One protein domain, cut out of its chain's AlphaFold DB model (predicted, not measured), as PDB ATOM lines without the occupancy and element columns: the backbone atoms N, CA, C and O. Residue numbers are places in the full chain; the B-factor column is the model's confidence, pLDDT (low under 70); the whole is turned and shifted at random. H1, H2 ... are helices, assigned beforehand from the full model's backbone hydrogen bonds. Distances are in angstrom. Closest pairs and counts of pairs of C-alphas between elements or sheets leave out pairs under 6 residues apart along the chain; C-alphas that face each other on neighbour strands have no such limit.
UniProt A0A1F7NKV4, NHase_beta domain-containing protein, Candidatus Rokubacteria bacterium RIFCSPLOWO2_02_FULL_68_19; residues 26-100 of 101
ATOM      1  N   TRP A  26      18.398 -15.576 -18.783       95.81
ATOM      2  CA  TRP A  26      18.757 -14.539 -17.811       95.81
ATOM      3  C   TRP A  26      17.845 -13.319 -17.924       95.81
ATOM      4  O   TRP A  26      17.536 -12.698 -16.910       95.81
ATOM      5  N   GLU A  27      17.339 -13.024 -19.120       96.88
ATOM      6  CA  GLU A  27      16.349 -11.965 -19.342       96.88
ATOM      7  C   GLU A  27      15.036 -12.313 -18.647       96.88
ATOM      8  O   GLU A  27      14.529 -11.531 -17.846       96.88
ATOM      9  N   LYS A  28      14.560 -13.551 -18.838       97.50
ATOM     10  CA  LYS A  28      13.387 -14.083 -18.123       97.50
ATOM     11  C   LYS A  28      13.587 -14.052 -16.608       97.50
ATOM     12  O   LYS A  28      12.672 -13.721 -15.861       97.50
ATOM     13  N   ARG A  29      14.791 -14.385 -16.135       97.81
ATOM     14  CA  ARG A  29      15.120 -14.335 -14.703       97.81
ATOM     15  C   ARG A  29      15.139 -12.901 -14.169       97.81
ATOM     16  O   ARG A  29      14.664 -12.677 -13.063       97.81
ATOM     17  N   THR A  30      15.661 -11.951 -14.938       98.00
ATOM     18  CA  THR A  30      15.697 -10.527 -14.572       98.00
ATOM     19  C   THR A  30      14.282  -9.974 -14.429       98.00
ATOM     20  O   THR A  30      13.972  -9.344 -13.419       98.00
ATOM     21  N   ASP A  31      13.406 -10.282 -15.387       97.31
ATOM     22  CA  ASP A  31      11.986  -9.922 -15.343       97.31
ATOM     23  C   ASP A  31      11.275 -10.508 -14.110       97.31
ATOM     24  O   ASP A  31      10.599  -9.791 -13.367       97.31
ATOM     25  N   ALA A  32      11.507 -11.794 -13.825       98.19
ATOM     26  CA  ALA A  32      10.942 -12.464 -12.658       98.19
ATOM     27  C   ALA A  32      11.433 -11.854 -11.331       98.19
ATOM     28  O   ALA A  32      10.643 -11.699 -10.400       98.19
ATOM     29  N   ILE A  33      12.715 -11.479 -11.236       98.12
ATOM     30  CA  ILE A  33      13.272 -10.798 -10.057       98.12
ATOM     31  C   ILE A  33      12.624  -9.423  -9.882       98.12
ATOM     32  O   ILE A  33      12.176  -9.105  -8.780       98.12
ATOM     33  N   ALA A  34      12.544  -8.622 -10.947       98.12
ATOM     34  CA  ALA A  34      11.909  -7.309 -10.892       98.12
ATOM     35  C   ALA A  34      10.443  -7.427 -10.440       98.12
ATOM     36  O   ALA A  34      10.032  -6.753  -9.496       98.12
ATOM     37  N   SER A  35       9.695  -8.361 -11.034       98.19
ATOM     38  CA  SER A  35       8.301  -8.654 -10.679       98.19
ATOM     39  C   SER A  35       8.143  -9.090  -9.220       98.19
ATOM     40  O   SER A  35       7.258  -8.598  -8.523       98.19
ATOM     41  N   LEU A  36       9.022  -9.969  -8.723       98.44
ATOM     42  CA  LEU A  36       9.014 -10.411  -7.327       98.44
ATOM     43  C   LEU A  36       9.273  -9.250  -6.364       98.44
ATOM     44  O   LEU A  36       8.585  -9.117  -5.360       98.44
ATOM     45  N   LEU A  37      10.262  -8.405  -6.648       98.31
ATOM     46  CA  LEU A  37      10.602  -7.270  -5.788       98.31
ATOM     47  C   LEU A  37       9.505  -6.192  -5.783       98.31
ATOM     48  O   LEU A  37       9.352  -5.489  -4.781       98.31
ATOM     49  N   MET A  38       8.731  -6.082  -6.867       98.12
ATOM     50  CA  MET A  38       7.559  -5.204  -6.976       98.12
ATOM     51  C   MET A  38       6.269  -5.814  -6.419       98.12
ATOM     52  O   MET A  38       5.255  -5.118  -6.330       98.12
ATOM     53  N   SER A  39       6.276  -7.100  -6.059       98.06
ATOM     54  CA  SER A  39       5.057  -7.799  -5.666       98.06
ATOM     55  C   SER A  39       4.436  -7.190  -4.397       98.06
ATOM     56  O   SER A  39       5.162  -6.652  -3.549       98.06
ATOM     57  N   PRO A  40       3.104  -7.286  -4.210       96.94
ATOM     58  CA  PRO A  40       2.432  -6.790  -3.007       96.94
ATOM     59  C   PRO A  40       2.973  -7.385  -1.701       96.94
ATOM     60  O   PRO A  40       2.847  -6.768  -0.646       96.94
ATOM     61  N   GLU A  41       3.573  -8.569  -1.756       97.75
ATOM     62  CA  GLU A  41       4.145  -9.263  -0.604       97.75
ATOM     63  C   GLU A  41       5.531  -8.723  -0.243       97.75
ATOM     64  O   GLU A  41       5.865  -8.646   0.938       97.75
ATOM     65  N   LYS A  42       6.350  -8.362  -1.241       97.19
ATOM     66  CA  LYS A  42       7.726  -7.890  -1.023       97.19
ATOM     67  C   LYS A  42       7.820  -6.375  -0.902       97.19
ATOM     68  O   LYS A  42       8.494  -5.900   0.005       97.19
ATOM     69  N   ARG A  43       7.162  -5.630  -1.799       96.88
ATOM     70  CA  ARG A  43       7.145  -4.153  -1.848       96.88
ATOM     71  C   ARG A  43       8.533  -3.508  -1.712       96.88
ATOM     72  O   ARG A  43       8.673  -2.442  -1.117       96.88
ATOM     73  N   ILE A  44       9.561  -4.153  -2.264       98.00
ATOM     74  CA  ILE A  44      10.944  -3.674  -2.192       98.00
ATOM     75  C   ILE A  44      11.189  -2.572  -3.220       98.00
ATOM     76  O   ILE A  44      11.913  -1.630  -2.919       98.00
ATOM     77  N   MET A  45      10.572  -2.630  -4.403       97.44
ATOM     78  CA  MET A  45      10.636  -1.540  -5.382       97.44
ATOM     79  C   MET A  45       9.282  -1.243  -6.017       97.44
ATOM     80  O   MET A  45       8.367  -2.062  -5.970       97.44
ATOM     81  N   ARG A  46       9.180  -0.086  -6.667       97.94
ATOM     82  CA  ARG A  46       8.064   0.286  -7.540       97.94
ATOM     83  C   ARG A  46       8.529   0.499  -8.981       97.94
ATOM     84  O   ARG A  46       9.714   0.687  -9.251       97.94
ATOM     85  N   VAL A  47       7.577   0.530  -9.911       97.75
ATOM     86  CA  VAL A  47       7.851   0.765 -11.340       97.75
ATOM     87  C   VAL A  47       8.468   2.149 -11.583       97.75
ATOM     88  O   VAL A  47       9.350   2.279 -12.426       97.75
ATOM     89  N   ASP A  48       8.040   3.181 -10.848       98.06
ATOM     90  CA  ASP A  48       8.623   4.528 -10.931       98.06
ATOM     91  C   ASP A  48      10.095   4.555 -10.501       98.06
ATOM     92  O   ASP A  48      10.905   5.245 -11.113       98.06
ATOM     93  N   GLU A  49      10.458   3.754  -9.501       98.38
ATOM     94  CA  GLU A  49      11.837   3.651  -9.024       98.38
ATOM     95  C   GLU A  49      12.728   2.944 -10.043       98.38
ATOM     96  O   GLU A  49      13.830   3.422 -10.313       98.38
ATOM     97  N   LEU A  50      12.225   1.859 -10.650       98.38
ATOM     98  CA  LEU A  50      12.909   1.164 -11.744       98.38
ATOM     99  C   LEU A  50      13.169   2.124 -12.910       98.38
ATOM    100  O   LEU A  50      14.291   2.202 -13.401       98.38
ATOM    101  N   ARG A  51      12.147   2.884 -13.324       97.81
ATOM    102  CA  ARG A  51      12.271   3.884 -14.392       97.81
ATOM    103  C   ARG A  51      13.323   4.928 -14.054       97.81
ATOM    104  O   ARG A  51      14.275   5.060 -14.812       97.81
ATOM    105  N   ARG A  52      13.226   5.578 -12.891       97.81
ATOM    106  CA  ARG A  52      14.220   6.563 -12.440       97.81
ATOM    107  C   ARG A  52      15.644   6.013 -12.538       97.81
ATOM    108  O   ARG A  52      16.487   6.658 -13.144       97.81
ATOM    109  N   ALA A  53      15.901   4.824 -11.988       97.88
ATOM    110  CA  ALA A  53      17.243   4.240 -11.987       97.88
ATOM    111  C   ALA A  53      17.766   3.930 -13.405       97.88
ATOM    112  O   ALA A  53      18.952   4.109 -13.669       97.88
ATOM    113  N   ILE A  54      16.898   3.523 -14.340       98.06
ATOM    114  CA  ILE A  54      17.260   3.365 -15.761       98.06
ATOM    115  C   ILE A  54      17.550   4.726 -16.413       98.06
ATOM    116  O   ILE A  54      18.467   4.860 -17.219       98.06
ATOM    117  N   GLU A  55      16.746   5.738 -16.106       96.50
ATOM    118  CA  GLU A  55      16.837   7.072 -16.702       96.50
ATOM    119  C   GLU A  55      18.022   7.895 -16.178       96.50
ATOM    120  O   GLU A  55      18.471   8.806 -16.876       96.50
ATOM    121  N   ASP A  56      18.513   7.569 -14.980       96.12
ATOM    122  CA  ASP A  56      19.686   8.166 -14.330       96.12
ATOM    123  C   ASP A  56      21.015   7.522 -14.766       96.12
ATOM    124  O   ASP A  56      22.086   7.967 -14.348       96.12
ATOM    125  N   MET A  57      20.974   6.497 -15.626       96.31
ATOM    126  CA  MET A  57      22.177   5.894 -16.199       96.31
ATOM    127  C   MET A  57      23.023   6.927 -16.949       96.31
ATOM    128  O   MET A  57      22.506   7.811 -17.636       96.31
ATOM    129  N   GLU A  58      24.343   6.748 -16.885       95.00
ATOM    130  CA  GLU A  58      25.265   7.497 -17.735       95.00
ATOM    131  C   GLU A  58      24.874   7.300 -19.218       95.00
ATOM    132  O   GLU A  58      24.603   6.161 -19.627       95.00
ATOM    133  N   PRO A  59      24.796   8.384 -20.014       93.81
ATOM    134  CA  PRO A  59      24.321   8.334 -21.390       93.81
ATOM    135  C   PRO A  59      24.951   7.252 -22.265       93.81
ATOM    136  O   PRO A  59      24.217   6.468 -22.867       93.81
ATOM    137  N   ALA A  60      26.280   7.157 -22.320       93.88
ATOM    138  CA  ALA A  60      26.952   6.178 -23.167       93.88
ATOM    139  C   ALA A  60      26.630   4.741 -22.733       93.88
ATOM    140  O   ALA A  60      26.329   3.889 -23.573       93.88
ATOM    141  N   ARG A  61      26.591   4.473 -21.423       95.12
ATOM    142  CA  ARG A  61      26.168   3.175 -20.882       95.12
ATOM    143  C   ARG A  61      24.715   2.857 -21.232       95.12
ATOM    144  O   ARG A  61      24.411   1.725 -21.600       95.12
ATOM    145  N   TYR A  62      23.814   3.835 -21.151       95.38
ATOM    146  CA  TYR A  62      22.420   3.649 -21.551       95.38
ATOM    147  C   TYR A  62      22.303   3.239 -23.025       95.38
ATOM    148  O   TYR A  62      21.455   2.416 -23.372       95.38
ATOM    149  N   GLU A  63      23.115   3.803 -23.916       92.81
ATOM    150  CA  GLU A  63      23.059   3.464 -25.342       92.81
ATOM    151  C   GLU A  63      23.635   2.084 -25.657       92.81
ATOM    152  O   GLU A  63      23.122   1.401 -26.540       92.81
ATOM    153  N   GLN A  64      24.652   1.656 -24.909       94.94
ATOM    154  CA  GLN A  64      25.310   0.363 -25.105       94.94
ATOM    155  C   GLN A  64      24.536  -0.808 -24.487       94.94
ATOM    156  O   GLN A  64      24.585  -1.918 -25.016       94.94
ATOM    157  N   CYS A  65      23.819  -0.581 -23.382       95.62
ATOM    158  CA  CYS A  65      23.068  -1.638 -22.712       95.62
ATOM    159  C   CYS A  65      21.837  -2.088 -23.514       95.62
ATOM    160  O   CYS A  65      21.011  -1.284 -23.962       95.62
ATOM    161  N   LYS A  66      21.643  -3.404 -23.582       94.44
ATOM    162  CA  LYS A  66      20.403  -4.048 -24.026       94.44
ATOM    163  C   LYS A  66      19.270  -3.787 -23.035       94.44
ATOM    164  O   LYS A  66      19.483  -3.402 -21.885       94.44
ATOM    165  N   TYR A  67      18.040  -4.035 -23.476       94.69
ATOM    166  CA  TYR A  67      16.830  -3.727 -22.710       94.69
ATOM    167  C   TYR A  67      16.848  -4.303 -21.283       94.69
ATOM    168  O   TYR A  67      16.723  -3.556 -20.313       94.69
ATOM    169  N   TYR A  68      17.088  -5.608 -21.139       97.06
ATOM    170  CA  TYR A  68      17.124  -6.257 -19.827       97.06
ATOM    171  C   TYR A  68      18.414  -6.003 -19.036       97.06
ATOM    172  O   TYR A  68      18.406  -6.141 -17.817       97.06
ATOM    173  N   GLU A  69      19.501  -5.559 -19.674       97.25
ATOM    174  CA  GLU A  69      20.703  -5.112 -18.949       97.25
ATOM    175  C   GLU A  69      20.424  -3.814 -18.180       97.25
ATOM    176  O   GLU A  69      20.881  -3.654 -17.049       97.25
ATOM    177  N   LYS A  70      19.604  -2.917 -18.745       98.06
ATOM    178  CA  LYS A  70      19.129  -1.712 -18.043       98.06
ATOM    179  C   LYS A  70      18.267  -2.072 -16.841       98.06
ATOM    180  O   LYS A  70      18.422  -1.480 -15.778       98.06
ATOM    181  N   TRP A  71      17.385  -3.061 -16.998       98.44
ATOM    182  CA  TRP A  71      16.570  -3.565 -15.895       98.44
ATOM    183  C   TRP A  71      17.443  -4.138 -14.787       98.44
ATOM    184  O   TRP A  71      17.288  -3.737 -13.641       98.44
ATOM    185  N   LEU A  72      18.389  -5.019 -15.121       97.81
ATOM    186  CA  LEU A  72      19.288  -5.610 -14.133       97.81
ATOM    187  C   LEU A  72      20.107  -4.538 -13.400       97.81
ATOM    188  O   LEU A  72      20.201  -4.588 -12.176       97.81
ATOM    189  N   HIS A  73      20.618  -3.537 -14.126       97.81
ATOM    190  CA  HIS A  73      21.295  -2.388 -13.528       97.81
ATOM    191  C   HIS A  73      20.394  -1.647 -12.533       97.81
ATOM    192  O   HIS A  73      20.812  -1.387 -11.411       97.81
ATOM    193  N   ALA A  74      19.156  -1.337 -12.913       98.31
ATOM    194  CA  ALA A  74      18.232  -0.628 -12.039       98.31
ATOM    195  C   ALA A  74      17.816  -1.452 -10.813       98.31
ATOM    196  O   ALA A  74      17.744  -0.904  -9.716       98.31
ATOM    197  N   VAL A  75      17.596  -2.762 -10.973       98.38
ATOM    198  CA  VAL A  75      17.342  -3.667  -9.843       98.38
ATOM    199  C   VAL A  75      18.504  -3.620  -8.858       98.38
ATOM    200  O   VAL A  75      18.269  -3.403  -7.672       98.38
ATOM    201  N   GLU A  76      19.737  -3.788  -9.340       98.19
ATOM    202  CA  GLU A  76      20.941  -3.716  -8.511       98.19
ATOM    203  C   GLU A  76      21.061  -2.369  -7.783       98.19
ATOM    204  O   GLU A  76      21.248  -2.343  -6.567       98.19
ATOM    205  N   THR A  77      20.901  -1.257  -8.503       98.31
ATOM    206  CA  THR A  77      20.952   0.090  -7.924       98.31
ATOM    207  C   THR A  77      19.944   0.233  -6.784       98.31
ATOM    208  O   THR A  77      20.314   0.635  -5.685       98.31
ATOM    209  N   ILE A  78      18.689  -0.176  -6.993       98.50
ATOM    210  CA  ILE A  78      17.618   0.006  -6.004       98.50
ATOM    211  C   ILE A  78      17.812  -0.879  -4.768       98.50
ATOM    212  O   ILE A  78      17.564  -0.426  -3.649       98.50
ATOM    213  N   VAL A  79      18.236  -2.139  -4.933       98.44
ATOM    214  CA  VAL A  79      18.463  -3.013  -3.767       98.44
ATOM    215  C   VAL A  79      19.628  -2.517  -2.912       98.44
ATOM    216  O   VAL A  79      19.565  -2.653  -1.691       98.44
ATOM    217  N   VAL A  80      20.633  -1.886  -3.530       98.56
ATOM    218  CA  VAL A  80      21.741  -1.236  -2.817       98.56
ATOM    219  C   VAL A  80      21.285   0.053  -2.136       98.56
ATOM    220  O   VAL A  80      21.518   0.219  -0.941       98.56
ATOM    221  N   GLU A  81      20.569   0.935  -2.839       98.31
ATOM    222  CA  GLU A  81      20.022   2.182  -2.277       98.31
ATOM    223  C   GLU A  81      19.145   1.939  -1.041       98.31
ATOM    224  O   GLU A  81      19.148   2.734  -0.100       98.31
ATOM    225  N   LYS A  82      18.397   0.832  -1.029       98.06
ATOM    226  CA  LYS A  82      17.501   0.458   0.075       98.06
ATOM    227  C   LYS A  82      18.161  -0.417   1.141       98.06
ATOM    228  O   LYS A  82      17.480  -0.820   2.083       98.06
ATOM    229  N   GLY A  83      19.450  -0.725   1.003       98.00
ATOM    230  CA  GLY A  83      20.197  -1.537   1.963       98.00
ATOM    231  C   GLY A  83      19.732  -2.994   2.052       98.00
ATOM    232  O   GLY A  83      19.942  -3.637   3.076       98.00
ATOM    233  N   VAL A  84      19.084  -3.518   1.006       98.06
ATOM    234  CA  VAL A  84      18.714  -4.942   0.916       98.06
ATOM    235  C   VAL A  84      19.956  -5.799   0.671       98.06
ATOM    236  O   VAL A  84      20.034  -6.916   1.175       98.06
ATOM    237  N   LEU A  85      20.907  -5.270  -0.101       98.19
ATOM    238  CA  LEU A  85      22.239  -5.828  -0.333       98.19
ATOM    239  C   LEU A  85      23.261  -4.693  -0.351       98.19
ATOM    240  O   LEU A  85      22.919  -3.556  -0.671       98.19
ATOM    241  N   THR A  86      24.525  -4.995  -0.074       98.56
ATOM    242  CA  THR A  86      25.639  -4.067  -0.319       98.56
ATOM    243  C   THR A  86      26.319  -4.349  -1.659       98.56
ATOM    244  O   THR A  86      26.217  -5.451  -2.210       98.56
ATOM    245  N   ARG A  87      27.062  -3.367  -2.193       97.75
ATOM    246  CA  ARG A  87      27.858  -3.575  -3.416       97.75
ATOM    247  C   ARG A  87      28.890  -4.683  -3.204       97.75
ATOM    248  O   ARG A  87      29.085  -5.533  -4.063       97.75
ATOM    249  N   GLU A  88      29.492  -4.722  -2.019       98.31
ATOM    250  CA  GLU A  88      30.515  -5.692  -1.644       98.31
ATOM    251  C   GLU A  88      29.967  -7.121  -1.585       98.31
ATOM    252  O   GLU A  88      30.682  -8.067  -1.921       98.31
ATOM    253  N   GLU A  89      28.713  -7.304  -1.157       98.50
ATOM    254  CA  GLU A  89      28.035  -8.604  -1.175       98.50
ATOM    255  C   GLU A  89      27.826  -9.112  -2.599       98.50
ATOM    256  O   GLU A  89      28.107 -10.284  -2.876       98.50
ATOM    257  N   ILE A  90      27.390  -8.230  -3.500       98.00
ATOM    258  CA  ILE A  90      27.192  -8.550  -4.916       98.00
ATOM    259  C   ILE A  90      28.535  -8.888  -5.564       98.00
ATOM    260  O   ILE A  90      28.690  -9.974  -6.123       98.00
ATOM    261  N   ASP A  91      29.538  -8.023  -5.415       97.69
ATOM    262  CA  ASP A  91      30.858  -8.201  -6.022       97.69
ATOM    263  C   ASP A  91      31.566  -9.460  -5.504       97.69
ATOM    264  O   ASP A  91      32.206 -10.192  -6.263       97.69
ATOM    265  N   ARG A  92      31.442  -9.753  -4.201       98.25
ATOM    266  CA  ARG A  92      31.942 -11.011  -3.632       98.25
ATOM    267  C   ARG A  92      31.247 -12.198  -4.281       98.25
ATOM    268  O   ARG A  92      31.923 -13.167  -4.626       98.25
ATOM    269  N   LYS A  93      29.928 -12.122  -4.483       97.56
ATOM    270  CA  LYS A  93      29.187 -13.219  -5.095       97.56
ATOM    271  C   LYS A  93      29.560 -13.439  -6.557       97.56
ATOM    272  O   LYS A  93      29.668 -14.591  -6.969       97.56
ATOM    273  N   VAL A  94      29.789 -12.370  -7.316       96.88
ATOM    274  CA  VAL A  94      30.270 -12.447  -8.703       96.88
ATOM    275  C   VAL A  94      31.614 -13.176  -8.756       96.88
ATOM    276  O   VAL A  94      31.708 -14.195  -9.434       96.88
ATOM    277  N   ARG A  95      32.597 -12.759  -7.944       97.94
ATOM    278  CA  ARG A  95      33.916 -13.420  -7.881       97.94
ATOM    279  C   ARG A  95      33.828 -14.902  -7.509       97.94
ATOM    280  O   ARG A  95      34.543 -15.727  -8.069       97.94
ATOM    281  N   GLU A  96      32.950 -15.261  -6.571       97.75
ATOM    282  CA  GLU A  96      32.709 -16.667  -6.219       97.75
ATOM    283  C   GLU A  96      32.144 -17.485  -7.384       97.75
ATOM    284  O   GLU A  96      32.453 -18.668  -7.491       97.75
ATOM    285  N   LEU A  97      31.261 -16.901  -8.199       96.12
ATOM    286  CA  LEU A  97      30.657 -17.585  -9.343       96.12
ATOM    287  C   LEU A  97      31.655 -17.726 -10.493       96.12
ATOM    288  O   LEU A  97      31.700 -18.786 -11.107       96.12
ATOM    289  N   GLU A  98      32.481 -16.708 -10.731       95.62
ATOM    290  CA  GLU A  98      33.566 -16.747 -11.719       95.62
ATOM    291  C   GLU A  98      34.613 -17.809 -11.373       95.62
ATOM    292  O   GLU A  98      35.022 -18.558 -12.246       95.62
ATOM    293  N   ALA A  99      34.991 -17.942 -10.098       95.31
ATOM    294  CA  ALA A  99      35.954 -18.957  -9.658       95.31
ATOM    295  C   ALA A  99      35.415 -20.404  -9.692       95.31
ATOM    296  O   ALA A  99      36.181 -21.347  -9.492       95.31
ATOM    297  N   ARG A 100      34.099 -20.591  -9.865       91.88
ATOM    298  CA  ARG A 100      33.449 -21.914  -9.969       91.88
ATOM    299  C   ARG A 100      33.302 -22.397 -11.413       91.88
ATOM    300  O   ARG A 100      33.004 -23.577 -11.593       91.88
TER     301      ARG A 100
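Overview. This is residues 26 to 100 of the 101 residues of the protein "NHase_beta domain-containing protein" of Candidatus Rokubacteria bacterium RIFCSPLOWO2_02_FULL_68_19 (UniProt A0A1F7NKV4). One helix, H4, makes the middle of this domain, with H1 and H2 packed on it; H1 crosses it at a slant and H2 crosses it nearly at right angles. The short helix H3 sits near the first residues of H4, and past the last residues of H4 a tight link folds back into H5, whose residues 91 to 98 stick out as a free arm together with Ala 99 and Arg 100. The printed part has 75 residues with five named helices, H1 to H5 in order along the chain, and no named strand; the class is all helix. The whole is compact, with a radius of gyration of the C-alphas of 12.8 A, and spans 36 by 34 by 23 A.

Arrangement. Start with H1, residues 26 to 38, and look from there to H4, residues 67 to 81. These two touch, and their closest C-alphas are those of Glu 27 and Tyr 68, 5.8 A apart; they run the same way at a steep tilt of 40 degrees. Next comes H2, residues 47 to 55, which is close to H1 but not clearly touching, with the C-alphas of Met 38 and Val 47 closest at 7.4 A. H2 touches H4, about perpendicular at 73 degrees, and the closest C-alphas are those of Ala 53 and Ala 74, 5.0 A apart. Then look at H3, residues 59 to 64, which is close to H4 but not clearly touching: the closest C-alphas, those of Tyr 62 and Lys 70, are 7.2 A apart. Last is H5, residues 87 to 98, also close to H4 but not clearly touching, with the C-alphas of Val 80 and Arg 87 closest at 6.6 A; the two run opposite ways at a steep tilt of 49 degrees. H5 is apart from H1, H2 and H3, and H1 is apart from H3. In H1, H2, H3, H4 and H5, every backbone O i to N i+4 pair is within hydrogen-bond range.

Along the chain. Find C-alpha 26 at (18.757, -14.539, -17.811); from there H1 runs 18.2 A to Met 38. H2 goes from Val 47 to Glu 55, and H3 from Pro 59 to Gln 64. Find C-alpha 67 at (16.830, -3.727, -22.710), where H4, the longest helix, begins its 21.5 A to Glu 81. H5 runs 16.6 A from Arg 87 to C-alpha 98 at (33.566, -16.747, -11.719).

Size, cuts and confidence. Look at Asp 48 and Arg 100 for the two C-alphas farthest apart, 36.3 A. Without residues 91 to 100, which stand free, the body spans 35 by 25 by 22 A. The link from H1 to H2 is short, the other three are tight, and the printed part has no cut. The mean pLDDT of the printed part is 97.2, and no printed residue is under 70.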